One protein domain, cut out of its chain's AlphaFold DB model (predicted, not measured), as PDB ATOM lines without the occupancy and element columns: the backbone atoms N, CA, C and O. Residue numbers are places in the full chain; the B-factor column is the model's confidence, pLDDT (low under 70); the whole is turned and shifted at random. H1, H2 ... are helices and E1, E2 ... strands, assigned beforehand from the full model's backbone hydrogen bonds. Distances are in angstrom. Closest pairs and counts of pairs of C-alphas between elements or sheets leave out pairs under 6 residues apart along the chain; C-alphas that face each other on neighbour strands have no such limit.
ATOM      1  N   LEU A  47     225.348 399.382 278.584       35.44
ATOM      2  CA  LEU A  47     224.214 399.228 277.681       35.44
ATOM      3  C   LEU A  47     223.645 400.623 277.382       35.44
ATOM      4  O   LEU A  47     222.930 401.214 278.187       35.44
ATOM      5  N   CYS A  48     224.031 401.179 276.236       38.53
ATOM      6  CA  CYS A  48     223.554 402.480 275.764       38.53
ATOM      7  C   CYS A  48     222.162 402.303 275.142       38.53
ATOM      8  O   CYS A  48     222.012 402.238 273.921       38.53
ATOM      9  N   THR A  49     221.160 402.116 276.000       36.19
ATOM     10  CA  THR A  49     219.779 401.823 275.606       36.19
ATOM     11  C   THR A  49     219.104 403.079 275.062       36.19
ATOM     12  O   THR A  49     218.861 404.025 275.807       36.19
ATOM     13  N   ILE A  50     218.759 403.081 273.773       36.06
ATOM     14  CA  ILE A  50     217.965 404.158 273.173       36.06
ATOM     15  C   ILE A  50     216.517 404.007 273.658       36.06
ATOM     16  O   ILE A  50     215.814 403.088 273.234       36.06
ATOM     17  N   LEU A  51     216.067 404.899 274.541       32.84
ATOM     18  CA  LEU A  51     214.666 404.966 274.961       32.84
ATOM     19  C   LEU A  51     213.807 405.505 273.809       32.84
ATOM     20  O   LEU A  51     214.035 406.606 273.312       32.84
ATOM     21  N   TRP A  52     212.838 404.706 273.357       26.64
ATOM     22  CA  TRP A  52     212.062 404.976 272.143       26.64
ATOM     23  C   TRP A  52     210.671 405.546 272.452       26.64
ATOM     24  O   TRP A  52     209.666 404.839 272.415       26.64
ATOM     25  N   SER A  53     210.606 406.856 272.701       31.19
ATOM     26  CA  SER A  53     209.374 407.639 272.518       31.19
ATOM     27  C   SER A  53     209.681 409.130 272.340       31.19
ATOM     28  O   SER A  53     210.209 409.758 273.253       31.19
ATOM     29  N   ALA A  54     209.305 409.685 271.183       27.80
ATOM     30  CA  ALA A  54     209.328 411.108 270.797       27.80
ATOM     31  C   ALA A  54     210.682 411.865 270.784       27.80
ATOM     32  O   ALA A  54     210.843 412.731 269.927       27.80
ATOM     33  N   SER A  55     211.654 411.529 271.635       33.28
ATOM     34  CA  SER A  55     212.951 412.221 271.735       33.28
ATOM     35  C   SER A  55     214.117 411.232 271.759       33.28
ATOM     36  O   SER A  55     214.098 410.259 272.509       33.28
ATOM     37  N   THR A  56     215.167 411.486 270.972       36.06
ATOM     38  CA  THR A  56     216.382 410.652 270.963       36.06
ATOM     39  C   THR A  56     217.256 410.981 272.174       36.06
ATOM     40  O   THR A  56     218.112 411.860 272.104       36.06
ATOM     41  N   ILE A  57     217.037 410.289 273.294       38.62
ATOM     42  CA  ILE A  57     217.846 410.448 274.514       38.62
ATOM     43  C   ILE A  57     219.195 409.738 274.324       38.62
ATOM     44  O   ILE A  57     219.242 408.516 274.157       38.62
ATOM     45  N   ILE A  58     220.298 410.489 274.365       51.97
ATOM     46  CA  ILE A  58     221.655 409.955 274.183       51.97
ATOM     47  C   ILE A  58     222.323 409.734 275.547       51.97
ATOM     48  O   ILE A  58     223.174 410.504 275.990       51.97
ATOM     49  N   ALA A  59     221.916 408.652 276.216       48.97
ATOM     50  CA  ALA A  59     222.347 408.300 277.566       48.97
ATOM     51  C   ALA A  59     223.260 407.062 277.615       48.97
ATOM     52  O   ALA A  59     222.926 405.983 277.120       48.97
ATOM     53  N   CYS A  60     224.380 407.180 278.330       54.41
ATOM     54  CA  CYS A  60     225.047 406.031 278.936       54.41
ATOM     55  C   CYS A  60     224.311 405.659 280.227       54.41
ATOM     56  O   CYS A  60     224.548 406.273 281.266       54.41
ATOM     57  N   ILE A  61     223.441 404.652 280.164       54.19
ATOM     58  CA  ILE A  61     222.749 404.114 281.340       54.19
ATOM     59  C   ILE A  61     223.657 403.073 282.015       54.19
ATOM     60  O   ILE A  61     224.215 402.181 281.367       54.19
ATOM     61  N   ASN A  62     223.833 403.192 283.329       51.72
ATOM     62  CA  ASN A  62     224.492 402.169 284.140       51.72
ATOM     63  C   ASN A  62     223.592 400.913 284.194       51.72
ATOM     64  O   ASN A  62     222.404 401.069 284.462       51.72
ATOM     65  N   PRO A  63     224.077 399.672 283.967       44.78
ATOM     66  CA  PRO A  63     223.230 398.466 283.990       44.78
ATOM     67  C   PRO A  63     222.466 398.191 285.305       44.78
ATOM     68  O   PRO A  63     221.604 397.318 285.318       44.78
ATOM     69  N   SER A  64     222.737 398.926 286.389       54.22
ATOM     70  CA  SER A  64     221.914 398.972 287.611       54.22
ATOM     71  C   SER A  64     220.639 399.827 287.498       54.22
ATOM     72  O   SER A  64     219.843 399.838 288.430       54.22
ATOM     73  N   GLY A  65     220.479 400.612 286.429       61.47
ATOM     74  CA  GLY A  65     219.459 401.661 286.284       61.47
ATOM     75  C   GLY A  65     219.731 402.939 287.094       61.47
ATOM     76  O   GLY A  65     219.110 403.961 286.835       61.47
ATOM     77  N   SER A  66     220.680 402.910 288.034       75.94
ATOM     78  CA  SER A  66     220.845 403.947 289.065       75.94
ATOM     79  C   SER A  66     221.525 405.240 288.607       75.94
ATOM     80  O   SER A  66     221.575 406.190 289.384       75.94
ATOM     81  N   SER A  67     222.088 405.293 287.392       79.81
ATOM     82  CA  SER A  67     222.660 406.536 286.864       79.81
ATOM     83  C   SER A  67     222.637 406.660 285.338       79.81
ATOM     84  O   SER A  67     222.726 405.669 284.601       79.81
ATOM     85  N   ILE A  68     222.520 407.910 284.884       81.44
ATOM     86  CA  ILE A  68     222.487 408.365 283.491       81.44
ATOM     87  C   ILE A  68     223.647 409.344 283.268       81.44
ATOM     88  O   ILE A  68     223.748 410.352 283.963       81.44
ATOM     89  N   THR A  69     224.491 409.096 282.262       82.44
ATOM     90  CA  THR A  69     225.531 410.049 281.826       82.44
ATOM     91  C   THR A  69     225.285 410.526 280.393       82.44
ATOM     92  O   THR A  69     225.102 409.698 279.496       82.44
ATOM     93  N   ILE A  70     225.338 411.842 280.174       83.38
ATOM     94  CA  ILE A  70     225.200 412.528 278.879       83.38
ATOM     95  C   ILE A  70     226.450 413.388 278.611       83.38
ATOM     96  O   ILE A  70     227.145 413.790 279.544       83.38
ATOM     97  N   TYR A  71     226.751 413.650 277.335       83.19
ATOM     98  CA  TYR A  71     227.910 414.433 276.888       83.19
ATOM     99  C   TYR A  71     227.492 415.592 275.970       83.19
ATOM    100  O   TYR A  71     226.647 415.398 275.091       83.19
ATOM    101  N   VAL A  72     228.116 416.765 276.138       84.31
ATOM    102  CA  VAL A  72     227.843 417.986 275.354       84.31
ATOM    103  C   VAL A  72     229.142 418.578 274.797       84.31
ATOM    104  O   VAL A  72     230.081 418.802 275.556       84.31
ATOM    105  N   ASP A  73     229.207 418.823 273.487       85.06
ATOM    106  CA  ASP A  73     230.367 419.358 272.759       85.06
ATOM    107  C   ASP A  73     229.908 420.348 271.674       85.06
ATOM    108  O   ASP A  73     229.448 419.942 270.603       85.06
ATOM    109  N   SER A  74     230.053 421.655 271.917       78.81
ATOM    110  CA  SER A  74     229.687 422.693 270.938       78.81
ATOM    111  C   SER A  74     230.601 422.753 269.702       78.81
ATOM    112  O   SER A  74     230.259 423.419 268.724       78.81
ATOM    113  N   SER A  75     231.730 422.029 269.686       79.19
ATOM    114  CA  SER A  75     232.594 421.891 268.502       79.19
ATOM    115  C   SER A  75     232.183 420.738 267.571       79.19
ATOM    116  O   SER A  75     232.733 420.585 266.472       79.19
ATOM    117  N   PHE A  76     231.210 419.918 267.984       72.81
ATOM    118  CA  PHE A  76     230.807 418.733 267.245       72.81
ATOM    119  C   PHE A  76     230.068 419.069 265.934       72.81
ATOM    120  O   PHE A  76     229.018 419.703 265.914       72.81
ATOM    121  N   SER A  87     226.436 410.472 269.086       59.12
ATOM    122  CA  SER A  87     226.802 411.899 268.994       59.12
ATOM    123  C   SER A  87     226.697 412.559 270.378       59.12
ATOM    124  O   SER A  87     225.769 412.216 271.108       59.12
ATOM    125  N   PRO A  88     227.547 413.527 270.755       69.75
ATOM    126  CA  PRO A  88     227.227 414.437 271.857       69.75
ATOM    127  C   PRO A  88     226.087 415.395 271.453       69.75
ATOM    128  O   PRO A  88     225.847 415.607 270.261       69.75
ATOM    129  N   TYR A  89     225.419 416.010 272.433       79.19
ATOM    130  CA  TYR A  89     224.602 417.205 272.183       79.19
ATOM    131  C   TYR A  89     225.522 418.400 271.883       79.19
ATOM    132  O   TYR A  89     226.658 418.436 272.350       79.19
ATOM    133  N   THR A  90     225.054 419.398 271.135       80.31
ATOM    134  CA  THR A  90     225.824 420.632 270.852       80.31
ATOM    135  C   THR A  90     225.454 421.803 271.774       80.31
ATOM    136  O   THR A  90     226.094 422.851 271.725       80.31
ATOM    137  N   ASN A  91     224.432 421.620 272.614       84.50
ATOM    138  CA  ASN A  91     223.768 422.623 273.448       84.50
ATOM    139  C   ASN A  91     223.395 421.973 274.801       84.50
ATOM    140  O   ASN A  91     222.979 420.810 274.823       84.50
ATOM    141  N   ILE A  92     223.571 422.677 275.926       87.38
ATOM    142  CA  ILE A  92     223.368 422.103 277.266       87.38
ATOM    143  C   ILE A  92     221.867 422.019 277.588       87.38
ATOM    144  O   ILE A  92     221.421 421.011 278.140       87.38
ATOM    145  N   THR A  93     221.060 423.005 277.182       88.62
ATOM    146  CA  THR A  93     219.588 422.982 277.318       88.62
ATOM    147  C   THR A  93     218.956 421.751 276.661       88.62
ATOM    148  O   THR A  93     218.033 421.165 277.226       88.62
ATOM    149  N   GLU A  94     219.454 421.300 275.504       84.69
ATOM    150  CA  GLU A  94     218.964 420.065 274.865       84.69
ATOM    151  C   GLU A  94     219.294 418.810 275.687       84.69
ATOM    152  O   GLU A  94     218.438 417.939 275.856       84.69
ATOM    153  N   ALA A  95     220.504 418.740 276.250       85.38
ATOM    154  CA  ALA A  95     220.911 417.645 277.127       85.38
ATOM    155  C   ALA A  95     220.071 417.609 278.417       85.38
ATOM    156  O   ALA A  95     219.574 416.543 278.785       85.38
ATOM    157  N   VAL A  96     219.838 418.762 279.057       88.69
ATOM    158  CA  VAL A  96     218.965 418.902 280.240       88.69
ATOM    159  C   VAL A  96     217.534 418.455 279.930       88.69
ATOM    160  O   VAL A  96     216.982 417.631 280.656       88.69
ATOM    161  N   ASN A  97     216.955 418.918 278.818       85.56
ATOM    162  CA  ASN A  97     215.590 418.565 278.407       85.56
ATOM    163  C   ASN A  97     215.420 417.085 278.009       85.56
ATOM    164  O   ASN A  97     214.290 416.608 277.903       85.56
ATOM    165  N   SER A  98     216.513 416.349 277.785       81.00
ATOM    166  CA  SER A  98     216.482 414.908 277.494       81.00
ATOM    167  C   SER A  98     216.424 414.015 278.745       81.00
ATOM    168  O   SER A  98     216.236 412.803 278.624       81.00
ATOM    169  N   LEU A  99     216.590 414.586 279.944       83.06
ATOM    170  CA  LEU A  99     216.685 413.844 281.203       83.06
ATOM    171  C   LEU A  99     215.338 413.745 281.946       83.06
ATOM    172  O   LEU A  99     214.557 414.697 281.946       83.06
ATOM    173  N   PRO A 100     215.082 412.643 282.682       83.56
ATOM    174  CA  PRO A 100     213.931 412.518 283.577       83.56
ATOM    175  C   PRO A 100     214.188 413.292 284.883       83.56
ATOM    176  O   PRO A 100     214.397 412.696 285.938       83.56
ATOM    177  N   LEU A 101     214.250 414.627 284.804       85.50
ATOM    178  CA  LEU A 101     214.777 415.511 285.857       85.50
ATOM    179  C   LEU A 101     214.169 415.292 287.254       85.50
ATOM    180  O   LEU A 101     214.884 415.454 288.238       85.50
ATOM    181  N   THR A 102     212.900 414.894 287.339       87.38
ATOM    182  CA  THR A 102     212.146 414.718 288.592       87.38
ATOM    183  C   THR A 102     212.342 413.367 289.292       87.38
ATOM    184  O   THR A 102     211.855 413.207 290.410       87.38
ATOM    185  N   ASP A 103     213.012 412.377 288.685       82.69
ATOM    186  CA  ASP A 103     213.218 411.072 289.332       82.69
ATOM    187  C   ASP A 103     214.345 411.141 290.371       82.69
ATOM    188  O   ASP A 103     215.527 411.201 290.023       82.69
ATOM    189  N   SER A 104     213.986 411.106 291.653       84.19
ATOM    190  CA  SER A 104     214.927 411.153 292.774       84.19
ATOM    191  C   SER A 104     215.874 409.948 292.850       84.19
ATOM    192  O   SER A 104     216.932 410.051 293.464       84.19
ATOM    193  N   ASN A 105     215.539 408.818 292.220       85.62
ATOM    194  CA  ASN A 105     216.241 407.538 292.390       85.62
ATOM    195  C   ASN A 105     217.414 407.342 291.412       85.62
ATOM    196  O   ASN A 105     218.118 406.332 291.486       85.62
ATOM    197  N   VAL A 106     217.607 408.278 290.479       83.31
ATOM    198  CA  VAL A 106     218.583 408.178 289.387       83.31
ATOM    199  C   VAL A 106     219.535 409.370 289.427       83.31
ATOM    200  O   VAL A 106     219.113 410.512 289.265       83.31
ATOM    201  N   GLU A 107     220.830 409.107 289.581       87.81
ATOM    202  CA  GLU A 107     221.894 410.107 289.437       87.81
ATOM    203  C   GLU A 107     222.030 410.520 287.960       87.81
ATOM    204  O   GLU A 107     222.145 409.670 287.072       87.81
ATOM    205  N   LYS A 108     222.013 411.823 287.670       89.94
ATOM    206  CA  LYS A 108     222.066 412.374 286.306       89.94
ATOM    207  C   LYS A 108     223.328 413.217 286.165       89.94
ATOM    208  O   LYS A 108     223.519 414.149 286.936       89.94
ATOM    209  N   ILE A 109     224.178 412.921 285.185       89.19
ATOM    210  CA  ILE A 109     225.453 413.627 284.983       89.19
ATOM    211  C   ILE A 109     225.547 414.120 283.539       89.19
ATOM    212  O   ILE A 109     225.491 413.321 282.601       89.19
ATOM    213  N   ILE A 110     225.727 415.427 283.359       90.25
ATOM    214  CA  ILE A 110     226.015 416.065 282.073       90.25
ATOM    215  C   ILE A 110     227.486 416.488 282.071       90.25
ATOM    216  O   ILE A 110     227.859 417.436 282.758       90.25
ATOM    217  N   HIS A 111     228.321 415.810 281.284       88.31
ATOM    218  CA  HIS A 111     229.706 416.225 281.064       88.31
ATOM    219  C   HIS A 111     229.792 417.172 279.859       88.31
ATOM    220  O   HIS A 111     229.482 416.784 278.728       88.31
ATOM    221  N   VAL A 112     230.248 418.398 280.093       87.75
ATOM    222  CA  VAL A 112     230.375 419.461 279.090       87.75
ATOM    223  C   VAL A 112     231.845 419.614 278.689       87.75
ATOM    224  O   VAL A 112     232.724 419.834 279.524       87.75
ATOM    225  N   PHE A 113     232.135 419.480 277.394       83.69
ATOM    226  CA  PHE A 113     233.481 419.670 276.854       83.69
ATOM    227  C   PHE A 113     233.845 421.159 276.760       83.69
ATOM    228  O   PHE A 113     232.986 422.015 276.553       83.69
ATOM    229  N   SER A 114     235.144 421.452 276.871       84.81
ATOM    230  CA  SER A 114     235.718 422.800 276.776       84.81
ATOM    231  C   SER A 114     235.269 423.532 275.504       84.81
ATOM    232  O   SER A 114     235.609 423.118 274.393       84.81
ATOM    233  N   GLY A 115     234.554 424.638 275.674       84.94
ATOM    234  CA  GLY A 115     234.007 425.459 274.598       84.94
ATOM    235  C   GLY A 115     233.263 426.661 275.171       84.94
ATOM    236  O   GLY A 115     233.263 426.864 276.387       84.94
ATOM    237  N   THR A 116     232.622 427.438 274.300       87.62
ATOM    238  CA  THR A 116     231.702 428.514 274.692       87.62
ATOM    239  C   THR A 116     230.268 428.071 274.409       87.62
ATOM    240  O   THR A 116     229.988 427.539 273.334       87.62
ATOM    241  N   TYR A 117     229.380 428.298 275.373       87.31
ATOM    242  CA  TYR A 117     227.960 427.949 275.340       87.31
ATOM    243  C   TYR A 117     227.138 429.201 275.671       87.31
ATOM    244  O   TYR A 117     227.552 430.004 276.506       87.31
ATOM    245  N   THR A 118     226.006 429.411 274.997       87.06
ATOM    246  CA  THR A 118     225.207 430.659 275.089       87.06
ATOM    247  C   THR A 118     223.731 430.415 275.400       87.06
ATOM    248  O   THR A 118     222.931 431.349 275.461       87.06
ATOM    249  N   ASP A 119     223.358 429.150 275.549       83.50
ATOM    250  CA  ASP A 119     222.020 428.676 275.859       83.50
ATOM    251  C   ASP A 119     221.619 428.976 277.312       83.50
ATOM    252  O   ASP A 119     222.442 428.965 278.225       83.50
ATOM    253  N   THR A 120     220.335 429.279 277.518       83.19
ATOM    254  CA  THR A 120     219.747 429.521 278.843       83.19
ATOM    255  C   THR A 120     219.129 428.225 279.371       83.19
ATOM    256  O   THR A 120     218.340 427.582 278.672       83.19
ATOM    257  N   ILE A 121     219.418 427.887 280.630       86.25
ATOM    258  CA  ILE A 121     218.808 426.763 281.354       86.25
ATOM    259  C   ILE A 121     217.967 427.277 282.530       86.25
ATOM    260  O   ILE A 121     218.347 428.211 283.237       86.25
ATOM    261  N   SER A 122     216.834 426.611 282.760       89.56
ATOM    262  CA  SER A 122     216.067 426.681 284.001       89.56
ATOM    263  C   SER A 122     215.884 425.260 284.530       89.56
ATOM    264  O   SER A 122     215.373 424.395 283.818       89.56
ATOM    265  N   LEU A 123     216.341 425.007 285.754       92.31
ATOM    266  CA  LEU A 123     216.173 423.747 286.470       92.31
ATOM    267  C   LEU A 123     215.010 423.926 287.449       92.31
ATOM    268  O   LEU A 123     215.119 424.702 288.393       92.31
ATOM    269  N   ASN A 124     213.892 423.245 287.204       92.50
ATOM    270  CA  ASN A 124     212.669 423.363 288.001       92.50
ATOM    271  C   ASN A 124     212.188 421.969 288.424       92.50
ATOM    272  O   ASN A 124     211.886 421.140 287.564       92.50
ATOM    273  N   ASN A 125     212.123 421.708 289.731       92.38
ATOM    274  CA  ASN A 125     211.923 420.370 290.317       92.38
ATOM    275  C   ASN A 125     212.966 419.325 289.861       92.38
ATOM    276  O   ASN A 125     212.676 418.126 289.833       92.38
ATOM    277  N   ALA A 126     214.172 419.756 289.478       92.81
ATOM    278  CA  ALA A 126     215.254 418.841 289.140       92.81
ATOM    279  C   ALA A 126     215.801 418.188 290.419       92.81
ATOM    280  O   ALA A 126     215.913 418.847 291.450       92.81
ATOM    281  N   GLN A 127     216.137 416.901 290.365       93.19
ATOM    282  CA  GLN A 127     216.690 416.166 291.505       93.19
ATOM    283  C   GLN A 127     217.895 415.327 291.086       93.19
ATOM    284  O   GLN A 127     217.874 414.747 289.999       93.19
ATOM    285  N   ASN A 128     218.926 415.234 291.933       93.56
ATOM    286  CA  ASN A 128     220.136 414.430 291.695       93.56
ATOM    287  C   ASN A 128     220.747 414.674 290.298       93.56
ATOM    288  O   ASN A 128     220.874 413.750 289.485       93.56
ATOM    289  N   LEU A 129     221.075 415.938 290.002       94.69
ATOM    290  CA  LEU A 129     221.625 416.381 288.715       94.69
ATOM    291  C   LEU A 129     222.971 417.082 288.902       94.69
ATOM    292  O   LEU A 129     223.057 418.104 289.577       94.69
ATOM    293  N   SER A 130     223.990 416.603 288.193       95.06
ATOM    294  CA  SER A 130     225.273 417.281 288.056       95.06
ATOM    295  C   SER A 130     225.530 417.767 286.628       95.06
ATOM    296  O   SER A 130     225.273 417.046 285.661       95.06
ATOM    297  N   ILE A 131     226.056 418.987 286.501       94.19
ATOM    298  CA  ILE A 131     226.566 419.563 285.253       94.19
ATOM    299  C   ILE A 131     228.043 419.895 285.479       94.19
ATOM    300  O   ILE A 131     228.379 420.755 286.296       94.19
ATOM    301  N   GLU A 132     228.926 419.191 284.776       93.44
ATOM    302  CA  GLU A 132     230.367 419.196 285.030       93.44
ATOM    303  C   GLU A 132     231.160 419.563 283.776       93.44
ATOM    304  O   GLU A 132     231.051 418.900 282.743       93.44
ATOM    305  N   GLY A 133     232.018 420.576 283.881       86.69
ATOM    306  CA  GLY A 133     233.088 420.805 282.916       86.69
ATOM    307  C   GLY A 133     234.202 419.757 282.986       86.69
ATOM    308  O   GLY A 133     234.266 418.918 283.888       86.69
ATOM    309  N   GLY A 134     235.120 419.825 282.022       75.25
ATOM    310  CA  GLY A 134     236.374 419.075 282.065       75.25
ATOM    311  C   GLY A 134     237.385 419.654 283.065       75.25
ATOM    312  O   GLY A 134     237.091 420.553 283.846       75.25
ATOM    313  N   THR A 135     238.631 419.170 283.002       67.50
ATOM    314  CA  THR A 135     239.756 419.786 283.738       67.50
ATOM    315  C   THR A 135     240.025 421.224 283.299       67.50
ATOM    316  O   THR A 135     240.492 422.033 284.095       67.50
ATOM    317  N   ASP A 136     239.718 421.518 282.036       69.38
ATOM    318  CA  ASP A 136     239.640 422.860 281.484       69.38
ATOM    319  C   ASP A 136     238.161 423.277 281.543       69.38
ATOM    320  O   ASP A 136     237.303 422.574 280.996       69.38
ATOM    321  N   LYS A 137     237.860 424.380 282.241       80.44
ATOM    322  CA  LYS A 137     236.486 424.871 282.432       80.44
ATOM    323  C   LYS A 137     235.815 425.174 281.088       80.44
ATOM    324  O   LYS A 137     236.482 425.585 280.136       80.44
ATOM    325  N   PHE A 138     234.493 425.015 281.011       85.88
ATOM    326  CA  PHE A 138     233.728 425.532 279.871       85.88
ATOM    327  C   PHE A 138     233.218 426.945 280.158       85.88
ATOM    328  O   PHE A 138     232.875 427.274 281.294       85.88
ATOM    329  N   GLN A 139     233.164 427.777 279.119       88.56
ATOM    330  CA  GLN A 139     232.619 429.125 279.211       88.56
ATOM    331  C   GLN A 139     231.116 429.088 278.971       88.56
ATOM    332  O   GLN A 139     230.665 428.594 277.934       88.56
ATOM    333  N   TRP A 140     230.349 429.640 279.905       87.81
ATOM    334  CA  TRP A 140     228.901 429.742 279.789       87.81
ATOM    335  C   TRP A 140     228.492 431.214 279.815       87.81
ATOM    336  O   TRP A 140     228.570 431.894 280.835       87.81
ATOM    337  N   ASN A 141     228.050 431.708 278.665       85.38
ATOM    338  CA  ASN A 141     227.677 433.098 278.441       85.38
ATOM    339  C   ASN A 141     226.170 433.147 278.117       85.38
ATOM    340  O   ASN A 141     225.805 433.482 276.984       85.38
ATOM    341  N   PRO A 142     225.283 432.707 279.035       78.00
ATOM    342  CA  PRO A 142     223.867 432.567 278.736       78.00
ATOM    343  C   PRO A 142     223.226 433.940 278.520       78.00
ATOM    344  O   PRO A 142     223.551 434.914 279.197       78.00
ATOM    345  N   SER A 143     222.260 434.012 277.604       77.25
ATOM    346  CA  SER A 143     221.509 435.252 277.337       77.25
ATOM    347  C   SER A 143     220.683 435.778 278.527       77.25
ATOM    348  O   SER A 143     220.193 436.907 278.491       77.25
ATOM    349  N   SER A 144     220.516 434.968 279.575       81.75
ATOM    350  CA  SER A 144     219.794 435.288 280.807       81.75
ATOM    351  C   SER A 144     220.221 434.356 281.953       81.75
ATOM    352  O   SER A 144     220.961 433.398 281.749       81.75
ATOM    353  N   THR A 145     219.773 434.652 283.171       87.00
ATOM    354  CA  THR A 145     220.145 433.957 284.415       87.00
ATOM    355  C   THR A 145     219.851 432.452 284.408       87.00
ATOM    356  O   THR A 145     218.729 432.036 284.110       87.00
ATOM    357  N   LEU A 146     220.824 431.644 284.850       90.38
ATOM    358  CA  LEU A 146     220.604 430.246 285.223       90.38
ATOM    359  C   LEU A 146     219.722 430.206 286.476       90.38
ATOM    360  O   LEU A 146     220.114 430.697 287.532       90.38
ATOM    361  N   THR A 147     218.531 429.628 286.363       92.44
ATOM    362  CA  THR A 147     217.566 429.534 287.471       92.44
ATOM    363  C   THR A 147     217.484 428.104 287.992       92.44
ATOM    364  O   THR A 147     217.413 427.167 287.200       92.44
ATOM    365  N   ILE A 148     217.505 427.933 289.317       94.44
ATOM    366  CA  ILE A 148     217.460 426.632 289.999       94.44
ATOM    367  C   ILE A 148     216.373 426.702 291.076       94.44
ATOM    368  O   ILE A 148     216.604 427.219 292.169       94.44
ATOM    369  N   THR A 149     215.167 426.223 290.766       94.44
ATOM    370  CA  THR A 149     213.953 426.411 291.580       94.44
ATOM    371  C   THR A 149     213.306 425.080 291.972       94.44
ATOM    372  O   THR A 149     213.273 424.134 291.180       94.44
ATOM    373  N   ASN A 150     212.812 424.973 293.213       92.31
ATOM    374  CA  ASN A 150     212.185 423.765 293.788       92.31
ATOM    375  C   ASN A 150     212.996 422.463 293.597       92.31
ATOM    376  O   ASN A 150     212.438 421.366 293.581       92.31
ATOM    377  N   SER A 151     214.301 422.580 293.368       94.25
ATOM    378  CA  SER A 151     215.185 421.484 292.981       94.25
ATOM    379  C   SER A 151     215.963 420.969 294.196       94.25
ATOM    380  O   SER A 151     215.979 421.618 295.246       94.25
ATOM    381  N   LYS A 152     216.585 419.794 294.070       93.81
ATOM    382  CA  LYS A 152     217.386 419.181 295.137       93.81
ATOM    383  C   LYS A 152     218.624 418.466 294.606       93.81
ATOM    384  O   LYS A 152     218.574 417.900 293.516       93.81
ATOM    385  N   ASP A 153     219.698 418.435 295.389       94.00
ATOM    386  CA  ASP A 153     220.904 417.656 295.092       94.00
ATOM    387  C   ASP A 153     221.461 418.035 293.698       94.00
ATOM    388  O   ASP A 153     221.604 417.206 292.790       94.00
ATOM    389  N   ILE A 154     221.673 419.344 293.506       96.31
ATOM    390  CA  ILE A 154     222.086 419.961 292.236       96.31
ATOM    391  C   ILE A 154     223.549 420.377 292.324       96.31
ATOM    392  O   ILE A 154     223.923 421.147 293.200       96.31
ATOM    393  N   VAL A 155     224.377 419.909 291.393       96.19
ATOM    394  CA  VAL A 155     225.836 420.031 291.499       96.19
ATOM    395  C   VAL A 155     226.435 420.648 290.238       96.19
ATOM    396  O   VAL A 155     226.448 420.018 289.179       96.19
ATOM    397  N   LEU A 156     226.980 421.861 290.334       95.38
ATOM    398  CA  LEU A 156     227.636 422.549 289.217       95.38
ATOM    399  C   LEU A 156     229.155 422.557 289.415       95.38
ATOM    400  O   LEU A 156     229.638 423.026 290.448       95.38
ATOM    401  N   ARG A 157     229.918 422.074 288.424       95.38
ATOM    402  CA  ARG A 157     231.388 421.989 288.505       95.38
ATOM    403  C   ARG A 157     232.114 422.557 287.287       95.38
ATOM    404  O   ARG A 157     231.712 422.301 286.156       95.38
ATOM    405  N   TYR A 158     233.251 423.220 287.517       93.81
ATOM    406  CA  TYR A 158     234.211 423.650 286.480       93.81
ATOM    407  C   TYR A 158     233.596 424.540 285.374       93.81
ATOM    408  O   TYR A 158     233.761 424.279 284.179       93.81
ATOM    409  N   ILE A 159     232.901 425.611 285.777       92.94
ATOM    410  CA  ILE A 159     232.202 426.543 284.874       92.94
ATOM    411  C   ILE A 159     232.799 427.953 284.976       92.94
ATOM    412  O   ILE A 159     233.044 428.443 286.079       92.94
TER     413      ILE A 159
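This is residues 47 to 76 and 87 to 159 of the 523 residues of the protein "Beta_helix domain-containing protein" of Candidatus Hydrogenedentes bacterium (UniProt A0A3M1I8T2). With little regular structure, the backbone winds in stacked turns, a short solenoid: E1 E2 E4 E7 make one parallel wall, E3 and E6 another, residues 116 to 117 beside E5 a third. H1 covers E2, and residues 47 to 66 loop at the E1 end. The named elements, in order E1 H1 E2 E3 E4 E5 E6 E7, hold 41 of the 103 printed residues, under half, and by these the class is mostly strand; the whole is compact, radius of gyration of the C-alphas 13.1 A, spans 34 by 32 by 28 A.

E1, residues 67 to 72, is parallel to E2, residues 107 to 112: N 70 and O 109, 2.8 A. H1, residues 92 to 97, every O i to N i+4 pair within hydrogen-bond range, is on the sheet, height 8.9 A; its closest C-alphas to E2 are Ala 95 and Ile 110, 7.3 A. E4, residues 127 to 133, is parallel to E2, N 110 and O 130, 2.9 A, and to E7, residues 152 to 157, N 131 and O 155, 2.9 A. E3, residues 122 to 124, is parallel to E6, residues 146 to 149: N 123 and O 147, 2.8 A. E5, residues 138 to 140, pairs with no named strand.

E1, 17.0 A, begins at C-alpha 67 (222.660, 406.536, 286.864); E4 spans 19.1 A; E7 ends at C-alpha 157 (231.388, 421.989, 288.505).

The farthest C-alphas, Ser 64 and Ser 143, are 37.7 A apart. Residues 77 to 86 are cut out, C-alphas 76 and 87 being 8.1 A apart. Of the links printed whole, none is long. The model's pLDDT is under 70 at residues 47 to 65, 87 to 88 and 135 to 136.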